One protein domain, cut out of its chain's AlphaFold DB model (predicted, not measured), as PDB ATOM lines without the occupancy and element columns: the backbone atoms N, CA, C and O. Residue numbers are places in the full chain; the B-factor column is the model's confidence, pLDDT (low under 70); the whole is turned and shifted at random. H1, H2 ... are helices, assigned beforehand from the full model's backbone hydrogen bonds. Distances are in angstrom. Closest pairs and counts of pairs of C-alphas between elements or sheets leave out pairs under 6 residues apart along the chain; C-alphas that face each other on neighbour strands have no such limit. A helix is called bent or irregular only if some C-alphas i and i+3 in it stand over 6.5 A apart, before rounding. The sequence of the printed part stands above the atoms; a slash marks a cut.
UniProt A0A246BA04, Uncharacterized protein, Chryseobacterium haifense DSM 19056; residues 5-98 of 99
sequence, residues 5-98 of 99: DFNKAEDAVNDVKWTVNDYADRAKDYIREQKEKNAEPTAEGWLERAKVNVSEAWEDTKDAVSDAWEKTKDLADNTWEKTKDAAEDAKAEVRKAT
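AT A GLANCE: This is residues 5 to 98 of the 99 residues of an uncharacterized protein of Chryseobacterium haifense DSM 19056 (UniProt A0A246BA04). Two long helices, H1 and H3, cross as a skewed X, and the short H2 packs on both near the crossing. Residues 5 to 15 of H1 and 77 to 98 stick out, making the length. The printed part has 94 residues with three named helices, H1, H2, H3, all helix, only just loose and close to extended: radius of gyration of the C-alphas 18.6 A, spans 69 by 31 by 15 A.

IN THESE COORDINATES: Find C-alpha 5 at (226.948, 199.186, 201.094); H1 runs from there to residue 36, 47.3 A. H2 is residues 43 to 54. H3, residues 58 to 97, 56.4 A, ends at (239.295, 138.290, 173.234); it is only just irregular, C-alphas 60 and 63 being 6.7 A apart.

HOW THE PARTS SIT: Look at Ala 24 and Ala 68, the closest C-alphas of H1 and H3, 4.7 A: H1 touches with residues 20 to 31 alone, H3 with 64 to 73 alone, at a steep tilt of 45 degrees, the same way. H2 and H3 form a hairpin, touching closest at C-alphas 51 and 58, 6.1 A; their tilt of 37 degrees is only just steep. H1 and H2 only just touch, with 3 pairs of C-alphas within 8 A, closest Ala 27 and Trp 46, 6.8 A. O i to N i+4 pairs are within hydrogen-bond range in 27 of 28 for H1, 6 of 8 for H2 and 34 of 36 for H3.

THE WHOLE: C-alphas 5 and 98, the farthest apart, are 70.2 A apart. The printed part has no cut and no long link. Mean pLDDT of the printed part is 75.6, with 34 residues under 70, among them 5 to 18 and 80 to 88.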
ATOM      1  N   ASP A   5     225.662 199.533 201.715       50.75
ATOM      2  CA  ASP A   5     226.948 199.186 201.094       50.75
ATOM      3  C   ASP A   5     227.071 197.696 200.723       50.75
ATOM      4  O   ASP A   5     227.827 197.345 199.820       50.75
ATOM      5  N   PHE A   6     226.293 196.814 201.363       49.25
ATOM      6  CA  PHE A   6     226.332 195.370 201.087       49.25
ATOM      7  C   PHE A   6     225.744 195.002 199.716       49.25
ATOM      8  O   PHE A   6     226.310 194.164 199.018       49.25
ATOM      9  N   ASN A   7     224.685 195.686 199.271       53.00
ATOM     10  CA  ASN A   7     224.045 195.367 197.990       53.00
ATOM     11  C   ASN A   7     224.904 195.773 196.787       53.00
ATOM     12  O   ASN A   7     224.948 195.055 195.798       53.00
ATOM     13  N   LYS A   8     225.643 196.886 196.863       56.53
ATOM     14  CA  LYS A   8     226.451 197.362 195.726       56.53
ATOM     15  C   LYS A   8     227.676 196.480 195.466       56.53
ATOM     16  O   LYS A   8     228.088 196.320 194.321       56.53
ATOM     17  N   ALA A   9     228.245 195.910 196.529       55.75
ATOM     18  CA  ALA A   9     229.328 194.940 196.426       55.75
ATOM     19  C   ALA A   9     228.829 193.583 195.897       55.75
ATOM     20  O   ALA A   9     229.500 192.981 195.062       55.75
ATOM     21  N   GLU A  10     227.647 193.122 196.325       58.72
ATOM     22  CA  GLU A  10     227.030 191.902 195.787       58.72
ATOM     23  C   GLU A  10     226.612 192.043 194.318       58.72
ATOM     24  O   GLU A  10     226.855 191.119 193.545       58.72
ATOM     25  N   ASP A  11     226.057 193.184 193.901       61.28
ATOM     26  CA  ASP A  11     225.712 193.450 192.497       61.28
ATOM     27  C   ASP A  11     226.953 193.401 191.594       61.28
ATOM     28  O   ASP A  11     226.963 192.673 190.606       61.28
ATOM     29  N   ALA A  12     228.041 194.082 191.971       58.44
ATOM     30  CA  ALA A  12     229.278 194.076 191.186       58.44
ATOM     31  C   ALA A  12     229.923 192.678 191.104       58.44
ATOM     32  O   ALA A  12     230.422 192.278 190.055       58.44
ATOM     33  N   VAL A  13     229.894 191.908 192.198       58.16
ATOM     34  CA  VAL A  13     230.404 190.526 192.213       58.16
ATOM     35  C   VAL A  13     229.530 189.596 191.370       58.16
ATOM     36  O   VAL A  13     230.062 188.713 190.692       58.16
ATOM     37  N   ASN A  14     228.207 189.774 191.394       65.00
ATOM     38  CA  ASN A  14     227.285 188.989 190.578       65.00
ATOM     39  C   ASN A  14     227.422 189.313 189.087       65.00
ATOM     40  O   ASN A  14     227.403 188.384 188.278       65.00
ATOM     41  N   ASP A  15     227.648 190.579 188.733       62.78
ATOM     42  CA  ASP A  15     227.875 191.008 187.351       62.78
ATOM     43  C   ASP A  15     229.138 190.347 186.772       62.78
ATOM     44  O   ASP A  15     229.077 189.695 185.729       62.78
ATOM     45  N   VAL A  16     230.247 190.365 187.528       61.94
ATOM     46  CA  VAL A  16     231.517 189.703 187.161       61.94
ATOM     47  C   VAL A  16     231.363 188.181 187.062       61.94
ATOM     48  O   VAL A  16     231.865 187.554 186.126       61.94
ATOM     49  N   LYS A  17     230.643 187.552 188.002       63.53
ATOM     50  CA  LYS A  17     230.353 186.107 187.946       63.53
ATOM     51  C   LYS A  17     229.546 185.731 186.708       63.53
ATOM     52  O   LYS A  17     229.767 184.653 186.147       63.53
ATOM     53  N   TRP A  18     228.601 186.580 186.310       61.84
ATOM     54  CA  TRP A  18     227.801 186.371 185.112       61.84
ATOM     55  C   TRP A  18     228.660 186.506 183.851       61.84
ATOM     56  O   TRP A  18     228.619 185.611 183.008       61.84
ATOM     57  N   THR A  19     229.530 187.523 183.768       72.25
ATOM     58  CA  THR A  19     230.426 187.702 182.609       72.25
ATOM     59  C   THR A  19     231.398 186.534 182.445       72.25
ATOM     60  O   THR A  19     231.592 186.045 181.337       72.25
ATOM     61  N   VAL A  20     231.986 186.035 183.537       74.06
ATOM     62  CA  VAL A  20     232.909 184.885 183.487       74.06
ATOM     63  C   VAL A  20     232.214 183.619 182.976       74.06
ATOM     64  O   VAL A  20     232.798 182.888 182.175       74.06
ATOM     65  N   ASN A  21     230.973 183.354 183.401       80.56
ATOM     66  CA  ASN A  21     230.211 182.211 182.885       80.56
ATOM     67  C   ASN A  21     229.843 182.389 181.408       80.56
ATOM     68  O   ASN A  21     230.016 181.451 180.635       80.56
ATOM     69  N   ASP A  22     229.412 183.585 181.003       82.38
ATOM     70  CA  ASP A  22     229.093 183.888 179.604       82.38
ATOM     71  C   ASP A  22     230.310 183.665 178.685       82.38
ATOM     72  O   ASP A  22     230.201 183.004 177.648       82.38
ATOM     73  N   TYR A  23     231.505 184.099 179.100       84.50
ATOM     74  CA  TYR A  23     232.735 183.819 178.359       84.50
ATOM     75  C   TYR A  23     233.106 182.336 178.350       84.50
ATOM     76  O   TYR A  23     233.562 181.843 177.320       84.50
ATOM     77  N   ALA A  24     232.893 181.608 179.447       84.38
ATOM     78  CA  ALA A  24     233.150 180.172 179.495       84.38
ATOM     79  C   ALA A  24     232.223 179.398 178.544       84.38
ATOM     80  O   ALA A  24     232.675 178.509 177.823       84.38
ATOM     81  N   ASP A  25     230.937 179.743 178.484       86.38
ATOM     82  CA  ASP A  25     230.002 179.089 177.565       86.38
ATOM     83  C   ASP A  25     230.306 179.423 176.103       86.38
ATOM     84  O   ASP A  25     230.314 178.529 175.256       86.38
ATOM     85  N   ARG A  26     230.679 180.667 175.800       86.19
ATOM     86  CA  ARG A  26     231.151 181.032 174.456       86.19
ATOM     87  C   ARG A  26     232.471 180.346 174.087       86.19
ATOM     88  O   ARG A  26     232.640 179.947 172.935       86.19
ATOM     89  N   ALA A  27     233.385 180.168 175.041       87.38
ATOM     90  CA  ALA A  27     234.612 179.401 174.843       87.38
ATOM     91  C   ALA A  27     234.301 177.933 174.525       87.38
ATOM     92  O   ALA A  27     234.898 177.372 173.607       87.38
ATOM     93  N   LYS A  28     233.330 177.315 175.219       87.12
ATOM     94  CA  LYS A  28     232.878 175.942 174.916       87.12
ATOM     95  C   LYS A  28     232.335 175.852 173.502       87.12
ATOM     96  O   LYS A  28     232.682 174.916 172.784       87.12
ATOM     97  N   ASP A  29     231.499 176.813 173.117       88.50
ATOM     98  CA  ASP A  29     230.893 176.865 171.789       88.50
ATOM     99  C   ASP A  29     231.968 177.000 170.702       88.50
ATOM    100  O   ASP A  29     231.986 176.230 169.744       88.50
ATOM    101  N   TYR A  30     232.965 177.866 170.918       88.00
ATOM    102  CA  TYR A  30     234.126 177.989 170.035       88.00
ATOM    103  C   TYR A  30     234.939 176.690 169.945       88.00
ATOM    104  O   TYR A  30     235.239 176.238 168.843       88.00
ATOM    105  N   ILE A  31     235.274 176.055 171.075       85.75
ATOM    106  CA  ILE A  31     236.002 174.773 171.089       85.75
ATOM    107  C   ILE A  31     235.233 173.705 170.321       85.75
ATOM    108  O   ILE A  31     235.825 172.961 169.538       85.75
ATOM    109  N   ARG A  32     233.922 173.625 170.545       85.88
ATOM    110  CA  ARG A  32     233.046 172.679 169.862       85.88
ATOM    111  C   ARG A  32     233.033 172.938 168.359       85.88
ATOM    112  O   ARG A  32     233.291 172.006 167.606       85.88
ATOM    113  N   GLU A  33     232.833 174.185 167.940       87.50
ATOM    114  CA  GLU A  33     232.814 174.568 166.528       87.50
ATOM    115  C   GLU A  33     234.147 174.236 165.832       87.50
ATOM    116  O   GLU A  33     234.154 173.691 164.728       87.50
ATOM    117  N   GLN A  34     235.283 174.527 166.478       86.00
ATOM    118  CA  GLN A  34     236.606 174.188 165.944       86.00
ATOM    119  C   GLN A  34     236.765 172.669 165.804       86.00
ATOM    120  O   GLN A  34     237.109 172.191 164.724       86.00
ATOM    121  N   LYS A  35     236.406 171.896 166.838       81.94
ATOM    122  CA  LYS A  35     236.442 170.425 166.789       81.94
ATOM    123  C   LYS A  35     235.538 169.856 165.689       81.94
ATOM    124  O   LYS A  35     235.959 168.945 164.982       81.94
ATOM    125  N   GLU A  36     234.339 170.406 165.494       84.00
ATOM    126  CA  GLU A  36     233.422 170.009 164.411       84.00
ATOM    127  C   GLU A  36     234.014 170.287 163.022       84.00
ATOM    128  O   GLU A  36     233.829 169.503 162.090       84.00
ATOM    129  N   LYS A  37     234.797 171.362 162.892       85.06
ATOM    130  CA  LYS A  37     235.531 171.716 161.670       85.06
ATOM    131  C   LYS A  37     236.860 170.962 161.506       85.06
ATOM    132  O   LYS A  37     237.571 171.234 160.543       85.06
ATOM    133  N   ASN A  38     237.199 170.018 162.393       83.56
ATOM    134  CA  ASN A  38     238.529 169.388 162.477       83.56
ATOM    135  C   ASN A  38     239.682 170.405 162.622       83.56
ATOM    136  O   ASN A  38     240.799 170.163 162.171       83.56
ATOM    137  N   ALA A  39     239.411 171.551 163.239       83.06
ATOM    138  CA  ALA A  39     240.393 172.576 163.551       83.06
ATOM    139  C   ALA A  39     240.740 172.548 165.045       83.06
ATOM    140  O   ALA A  39     239.915 172.192 165.891       83.06
ATOM    141  N   GLU A  40     241.978 172.914 165.375       81.38
ATOM    142  CA  GLU A  40     242.434 172.967 166.760       81.38
ATOM    143  C   GLU A  40     242.007 174.289 167.413       81.38
ATOM    144  O   GLU A  40     242.367 175.366 166.930       81.38
ATOM    145  N   PRO A  41     241.242 174.246 168.514       85.56
ATOM    146  CA  PRO A  41     240.882 175.453 169.229       85.56
ATOM    147  C   PRO A  41     242.096 176.079 169.922       85.56
ATOM    148  O   PRO A  41     242.696 175.480 170.813       85.56
ATOM    149  N   THR A  42     242.418 177.319 169.558       87.94
ATOM    150  CA  THR A  42     243.522 178.087 170.151       87.94
ATOM    151  C   THR A  42     243.022 179.212 171.055       87.94
ATOM    152  O   THR A  42     241.977 179.817 170.804       87.94
ATOM    153  N   ALA A  43     243.811 179.521 172.091       85.44
ATOM    154  CA  ALA A  43     243.549 180.653 172.980       85.44
ATOM    155  C   ALA A  43     243.550 181.980 172.210       85.44
ATOM    156  O   ALA A  43     242.705 182.830 172.454       85.44
ATOM    157  N   GLU A  44     244.457 182.140 171.244       86.50
ATOM    158  CA  GLU A  44     244.559 183.353 170.426       86.50
ATOM    159  C   GLU A  44     243.293 183.600 169.597       86.50
ATOM    160  O   GLU A  44     242.740 184.696 169.655       86.50
ATOM    161  N   GLY A  45     242.769 182.579 168.907       86.94
ATOM    162  CA  GLY A  45     241.546 182.730 168.113       86.94
ATOM    163  C   GLY A  45     240.305 182.991 168.974       86.94
ATOM    164  O   GLY A  45     239.423 183.764 168.589       86.94
ATOM    165  N   TRP A  46     240.260 182.410 170.177       86.69
ATOM    166  CA  TRP A  46     239.236 182.737 171.168       86.69
ATOM    167  C   TRP A  46     239.352 184.189 171.657       86.69
ATOM    168  O   TRP A  46     238.360 184.922 171.650       86.69
ATOM    169  N   LEU A  47     240.558 184.628 172.027       87.31
ATOM    170  CA  LEU A  47     240.817 185.987 172.495       87.31
ATOM    171  C   LEU A  47     240.489 187.023 171.418       87.31
ATOM    172  O   LEU A  47     239.869 188.029 171.736       87.31
ATOM    173  N   GLU A  48     240.830 186.791 170.149       87.12
ATOM    174  CA  GLU A  48     240.440 187.694 169.059       87.12
ATOM    175  C   GLU A  48     238.919 187.824 168.940       87.12
ATOM    176  O   GLU A  48     238.393 188.937 168.861       87.12
ATOM    177  N   ARG A  49     238.189 186.705 168.999       84.06
ATOM    178  CA  ARG A  49     236.721 186.709 168.934       84.06
ATOM    179  C   ARG A  49     236.092 187.434 170.126       84.06
ATOM    180  O   ARG A  49     235.114 188.165 169.957       84.06
ATOM    181  N   ALA A  50     236.646 187.250 171.321       82.81
ATOM    182  CA  ALA A  50     236.196 187.942 172.522       82.81
ATOM    183  C   ALA A  50     236.533 189.444 172.474       82.81
ATOM    184  O   ALA A  50     235.674 190.275 172.769       82.81
ATOM    185  N   LYS A  51     237.733 189.800 172.002       83.06
ATOM    186  CA  LYS A  51     238.222 191.180 171.879       83.06
ATOM    187  C   LYS A  51     237.327 192.047 171.007       83.06
ATOM    188  O   LYS A  51     237.040 193.179 171.386       83.06
ATOM    189  N   VAL A  52     236.839 191.510 169.886       77.31
ATOM    190  CA  VAL A  52     235.922 192.221 168.973       77.31
ATOM    191  C   VAL A  52     234.656 192.713 169.687       77.31
ATOM    192  O   VAL A  52     234.085 193.724 169.287       77.31
ATOM    193  N   ASN A  53     234.230 192.045 170.761       69.06
ATOM    194  CA  ASN A  53     233.008 192.394 171.483       69.06
ATOM    195  C   ASN A  53     233.209 193.427 172.601       69.06
ATOM    196  O   ASN A  53     232.224 193.985 173.073       69.06
ATOM    197  N   VAL A  54     234.447 193.681 173.043       68.81
ATOM    198  CA  VAL A  54     234.695 194.400 174.307       68.81
ATOM    199  C   VAL A  54     235.760 195.502 174.194       68.81
ATOM    200  O   VAL A  54     236.234 196.002 175.204       68.81
ATOM    201  N   SER A  55     236.104 195.912 172.967       69.31
ATOM    202  CA  SER A  55     237.203 196.819 172.572       69.31
ATOM    203  C   SER A  55     237.654 197.905 173.570       69.31
ATOM    204  O   SER A  55     238.855 198.141 173.658       69.31
ATOM    205  N   GLU A  56     236.754 198.560 174.313       75.19
ATOM    206  CA  GLU A  56     237.101 199.594 175.309       75.19
ATOM    207  C   GLU A  56     237.518 199.044 176.687       75.19
ATOM    208  O   GLU A  56     238.359 199.643 177.345       75.19
ATOM    209  N   ALA A  57     236.981 197.898 177.114       76.31
ATOM    210  CA  ALA A  57     237.263 197.256 178.405       76.31
ATOM    211  C   ALA A  57     238.088 195.963 178.252       76.31
ATOM    212  O   ALA A  57     238.126 195.120 179.150       76.31
ATOM    213  N   TRP A  58     238.714 195.766 177.088       81.19
ATOM    214  CA  TRP A  58     239.443 194.538 176.770       81.19
ATOM    215  C   TRP A  58     240.597 194.280 177.728       81.19
ATOM    216  O   TRP A  58     240.782 193.138 178.125       81.19
ATOM    217  N   GLU A  59     241.359 195.303 178.118       80.31
ATOM    218  CA  GLU A  59     242.502 195.099 179.016       80.31
ATOM    219  C   GLU A  59     242.068 194.560 180.385       80.31
ATOM    220  O   GLU A  59     242.681 193.619 180.873       80.31
ATOM    221  N   ASP A  60     240.961 195.059 180.941       77.94
ATOM    222  CA  ASP A  60     240.428 194.591 182.227       77.94
ATOM    223  C   ASP A  60     239.731 193.223 182.130       77.94
ATOM    224  O   ASP A  60     239.748 192.428 183.070       77.94
ATOM    225  N   THR A  61     239.094 192.927 180.994       77.75
ATOM    226  CA  THR A  61     238.327 191.680 180.813       77.75
ATOM    227  C   THR A  61     239.144 190.538 180.224       77.75
ATOM    228  O   THR A  61     238.762 189.382 180.401       77.75
ATOM    229  N   LYS A  62     240.276 190.813 179.566       81.88
ATOM    230  CA  LYS A  62     241.141 189.799 178.945       81.88
ATOM    231  C   LYS A  62     241.576 188.735 179.945       81.88
ATOM    232  O   LYS A  62     241.565 187.560 179.586       81.88
ATOM    233  N   ASP A  63     241.920 189.121 181.173       83.81
ATOM    234  CA  ASP A  63     242.267 188.170 182.231       83.81
ATOM    235  C   ASP A  63     241.099 187.222 182.522       83.81
ATOM    236  O   ASP A  63     241.255 186.009 182.425       83.81
ATOM    237  N   ALA A  64     239.893 187.752 182.750       82.12
ATOM    238  CA  ALA A  64     238.697 186.942 182.994       82.12
ATOM    239  C   ALA A  64     238.336 186.031 181.803       82.12
ATOM    240  O   ALA A  64     237.940 184.879 181.990       82.12
ATOM    241  N   VAL A  65     238.492 186.534 180.576       83.56
ATOM    242  CA  VAL A  65     238.272 185.782 179.332       83.56
ATOM    243  C   VAL A  65     239.298 184.657 179.173       83.56
ATOM    244  O   VAL A  65     238.938 183.563 178.733       83.56
ATOM    245  N   SER A  66     240.561 184.911 179.524       85.69
ATOM    246  CA  SER A  66     241.635 183.915 179.495       85.69
ATOM    247  C   SER A  66     241.410 182.835 180.554       85.69
ATOM    248  O   SER A  66     241.492 181.650 180.251       85.69
ATOM    249  N   ASP A  67     241.015 183.225 181.764       86.12
ATOM    250  CA  ASP A  67     240.702 182.304 182.860       86.12
ATOM    251  C   ASP A  67     239.519 181.383 182.496       86.12
ATOM    252  O   ASP A  67     239.538 180.169 182.721       86.12
ATOM    253  N   ALA A  68     238.481 181.953 181.872       85.50
ATOM    254  CA  ALA A  68     237.328 181.208 181.371       85.50
ATOM    255  C   ALA A  68     237.715 180.229 180.250       85.50
ATOM    256  O   ALA A  68     237.220 179.095 180.216       85.50
ATOM    257  N   TRP A  69     238.616 180.646 179.354       87.62
ATOM    258  CA  TRP A  69     239.176 179.795 178.309       87.62
ATOM    259  C   TRP A  69     239.941 178.611 178.883       87.62
ATOM    260  O   TRP A  69     239.664 177.474 178.507       87.62
ATOM    261  N   GLU A  70     240.871 178.857 179.806       87.75
ATOM    262  CA  GLU A  70     241.701 177.811 180.403       87.75
ATOM    263  C   GLU A  70     240.855 176.769 181.125       87.75
ATOM    264  O   GLU A  70     241.000 175.582 180.849       87.75
ATOM    265  N   LYS A  71     239.895 177.194 181.957       85.00
ATOM    266  CA  LYS A  71     238.968 176.268 182.632       85.00
ATOM    267  C   LYS A  71     238.174 175.429 181.645       85.00
ATOM    268  O   LYS A  71     237.964 174.236 181.855       85.00
ATOM    269  N   THR A  72     237.708 176.058 180.572       84.56
ATOM    270  CA  THR A  72     236.905 175.383 179.557       84.56
ATOM    271  C   THR A  72     237.732 174.383 178.762       84.56
ATOM    272  O   THR A  72     237.279 173.261 178.528       84.56
ATOM    273  N   LYS A  73     238.946 174.774 178.370       84.19
ATOM    274  CA  LYS A  73     239.894 173.907 177.683       84.19
ATOM    275  C   LYS A  73     240.281 172.731 178.572       84.19
ATOM    276  O   LYS A  73     240.160 171.609 178.112       84.19
ATOM    277  N   ASP A  74     240.661 172.971 179.823       83.94
ATOM    278  CA  ASP A  74     241.041 171.927 180.782       83.94
ATOM    279  C   ASP A  74     239.914 170.902 180.972       83.94
ATOM    280  O   ASP A  74     240.125 169.700 180.823       83.94
ATOM    281  N   LEU A  75     238.675 171.369 181.163       78.75
ATOM    282  CA  LEU A  75     237.507 170.494 181.260       78.75
ATOM    283  C   LEU A  75     237.280 169.689 179.967       78.75
ATOM    284  O   LEU A  75     236.941 168.501 180.012       78.75
ATOM    285  N   ALA A  76     237.444 170.336 178.811       75.38
ATOM    286  CA  ALA A  76     237.264 169.719 177.504       75.38
ATOM    287  C   ALA A  76     238.366 168.698 177.174       75.38
ATOM    288  O   ALA A  76     238.047 167.662 176.590       75.38
ATOM    289  N   ASP A  77     239.620 168.966 177.540       75.88
ATOM    290  CA  ASP A  77     240.758 168.049 177.418       75.88
ATOM    291  C   ASP A  77     240.576 166.862 178.363       75.88
ATOM    292  O   ASP A  77     240.522 165.728 177.901       75.88
ATOM    293  N   ASN A  78     240.310 167.101 179.652       78.38
ATOM    294  CA  ASN A  78     240.138 166.031 180.639       78.38
ATOM    295  C   ASN A  78     238.999 165.066 180.260       78.38
ATOM    296  O   ASN A  78     239.103 163.848 180.423       78.38
ATOM    297  N   THR A  79     237.899 165.606 179.726       73.12
ATOM    298  CA  THR A  79     236.768 164.804 179.236       73.12
ATOM    299  C   THR A  79     237.135 164.024 177.973       73.12
ATOM    300  O   THR A  79     236.762 162.855 177.827       73.12
ATOM    301  N   TRP A  80     237.868 164.653 177.053       68.44
ATOM    302  CA  TRP A  80     238.293 164.036 175.802       68.44
ATOM    303  C   TRP A  80     239.314 162.917 176.028       68.44
ATOM    304  O   TRP A  80     239.128 161.821 175.501       68.44
ATOM    305  N   GLU A  81     240.333 163.155 176.853       68.69
ATOM    306  CA  GLU A  81     241.352 162.171 177.220       68.69
ATOM    307  C   GLU A  81     240.728 160.944 177.882       68.69
ATOM    308  O   GLU A  81     240.967 159.831 177.426       68.69
ATOM    309  N   LYS A  82     239.836 161.125 178.867       68.94
ATOM    310  CA  LYS A  82     239.115 160.003 179.500       68.94
ATOM    311  C   LYS A  82     238.280 159.198 178.510       68.94
ATOM    312  O   LYS A  82     238.216 157.976 178.604       68.94
ATOM    313  N   THR A  83     237.632 159.874 177.563       67.62
ATOM    314  CA  THR A  83     236.834 159.202 176.528       67.62
ATOM    315  C   THR A  83     237.727 158.410 175.577       67.62
ATOM    316  O   THR A  83     237.383 157.293 175.191       67.62
ATOM    317  N   LYS A  84     238.881 158.971 175.201       66.19
ATOM    318  CA  LYS A  84     239.847 158.316 174.321       66.19
ATOM    319  C   LYS A  84     240.492 157.110 175.005       66.19
ATOM    320  O   LYS A  84     240.514 156.045 174.402       66.19
ATOM    321  N   ASP A  85     240.932 157.259 176.250       68.19
ATOM    322  CA  ASP A  85     241.562 156.200 177.044       68.19
ATOM    323  C   ASP A  85     240.608 155.010 177.241       68.19
ATOM    324  O   ASP A  85     240.931 153.888 176.859       68.19
ATOM    325  N   ALA A  86     239.359 155.265 177.655       65.75
ATOM    326  CA  ALA A  86     238.333 154.224 177.761       65.75
ATOM    327  C   ALA A  86     238.019 153.546 176.412       65.75
ATOM    328  O   ALA A  86     237.741 152.346 176.356       65.75
ATOM    329  N   ALA A  87     238.058 154.298 175.308       64.31
ATOM    330  CA  ALA A  87     237.848 153.748 173.972       64.31
ATOM    331  C   ALA A  87     239.041 152.911 173.477       64.31
ATOM    332  O   ALA A  87     238.833 151.943 172.742       64.31
ATOM    333  N   GLU A  88     240.276 153.269 173.832       68.56
ATOM    334  CA  GLU A  88     241.467 152.477 173.517       68.56
ATOM    335  C   GLU A  88     241.540 151.206 174.370       68.56
ATOM    336  O   GLU A  88     241.805 150.138 173.814       68.56
ATOM    337  N   ASP A  89     241.195 151.281 175.658       70.38
ATOM    338  CA  ASP A  89     241.161 150.132 176.569       70.38
ATOM    339  C   ASP A  89     240.110 149.095 176.127       70.38
ATOM    340  O   ASP A  89     240.420 147.920 175.918       70.38
ATOM    341  N   ALA A  90     238.894 149.545 175.789       63.59
ATOM    342  CA  ALA A  90     237.859 148.676 175.224       63.59
ATOM    343  C   ALA A  90     238.282 148.036 173.885       63.59
ATOM    344  O   ALA A  90     237.982 146.869 173.618       63.59
ATOM    345  N   LYS A  91     239.006 148.769 173.027       63.84
ATOM    346  CA  LYS A  91     239.554 148.217 171.774       63.84
ATOM    347  C   LYS A  91     240.665 147.199 172.029       63.84
ATOM    348  O   LYS A  91     240.783 146.242 171.261       63.84
ATOM    349  N   ALA A  92     241.483 147.399 173.060       70.81
ATOM    350  CA  ALA A  92     242.544 146.475 173.439       70.81
ATOM    351  C   ALA A  92     241.970 145.161 173.993       70.81
ATOM    352  O   ALA A  92     242.395 144.083 173.567       70.81
ATOM    353  N   GLU A  93     240.956 145.240 174.854       65.75
ATOM    354  CA  GLU A  93     240.249 144.084 175.420       65.75
ATOM    355  C   GLU A  93     239.550 143.248 174.332       65.75
ATOM    356  O   GLU A  93     239.744 142.033 174.253       65.75
ATOM    357  N   VAL A  94     238.817 143.882 173.407       68.94
ATOM    358  CA  VAL A  94     238.142 143.172 172.301       68.94
ATOM    359  C   VAL A  94     239.142 142.478 171.370       68.94
ATOM    360  O   VAL A  94     238.887 141.362 170.906       68.94
ATOM    361  N   ARG A  95     240.300 143.098 171.110       64.88
ATOM    362  CA  ARG A  95     241.366 142.480 170.303       64.88
ATOM    363  C   ARG A  95     242.002 141.277 170.995       64.88
ATOM    364  O   ARG A  95     242.301 140.307 170.306       64.88
ATOM    365  N   LYS A  96     242.179 141.310 172.320       66.62
ATOM    366  CA  LYS A  96     242.654 140.147 173.091       66.62
ATOM    367  C   LYS A  96     241.641 139.006 173.125       66.62
ATOM    368  O   LYS A  96     242.049 137.856 173.101       66.62
ATOM    369  N   ALA A  97     240.346 139.309 173.176       63.75
ATOM    370  CA  ALA A  97     239.295 138.290 173.234       63.75
ATOM    371  C   ALA A  97     239.008 137.608 171.880       63.75
ATOM    372  O   ALA A  97     238.351 136.569 171.849       63.75
ATOM    373  N   THR A  98     239.466 138.189 170.767       60.19
ATOM    374  CA  THR A  98     239.162 137.716 169.401       60.19
ATOM    375  C   THR A  98     240.329 136.960 168.740       60.19
ATOM    376  O   THR A  98     240.150 136.426 167.647       60.19
TER     377      THR A  98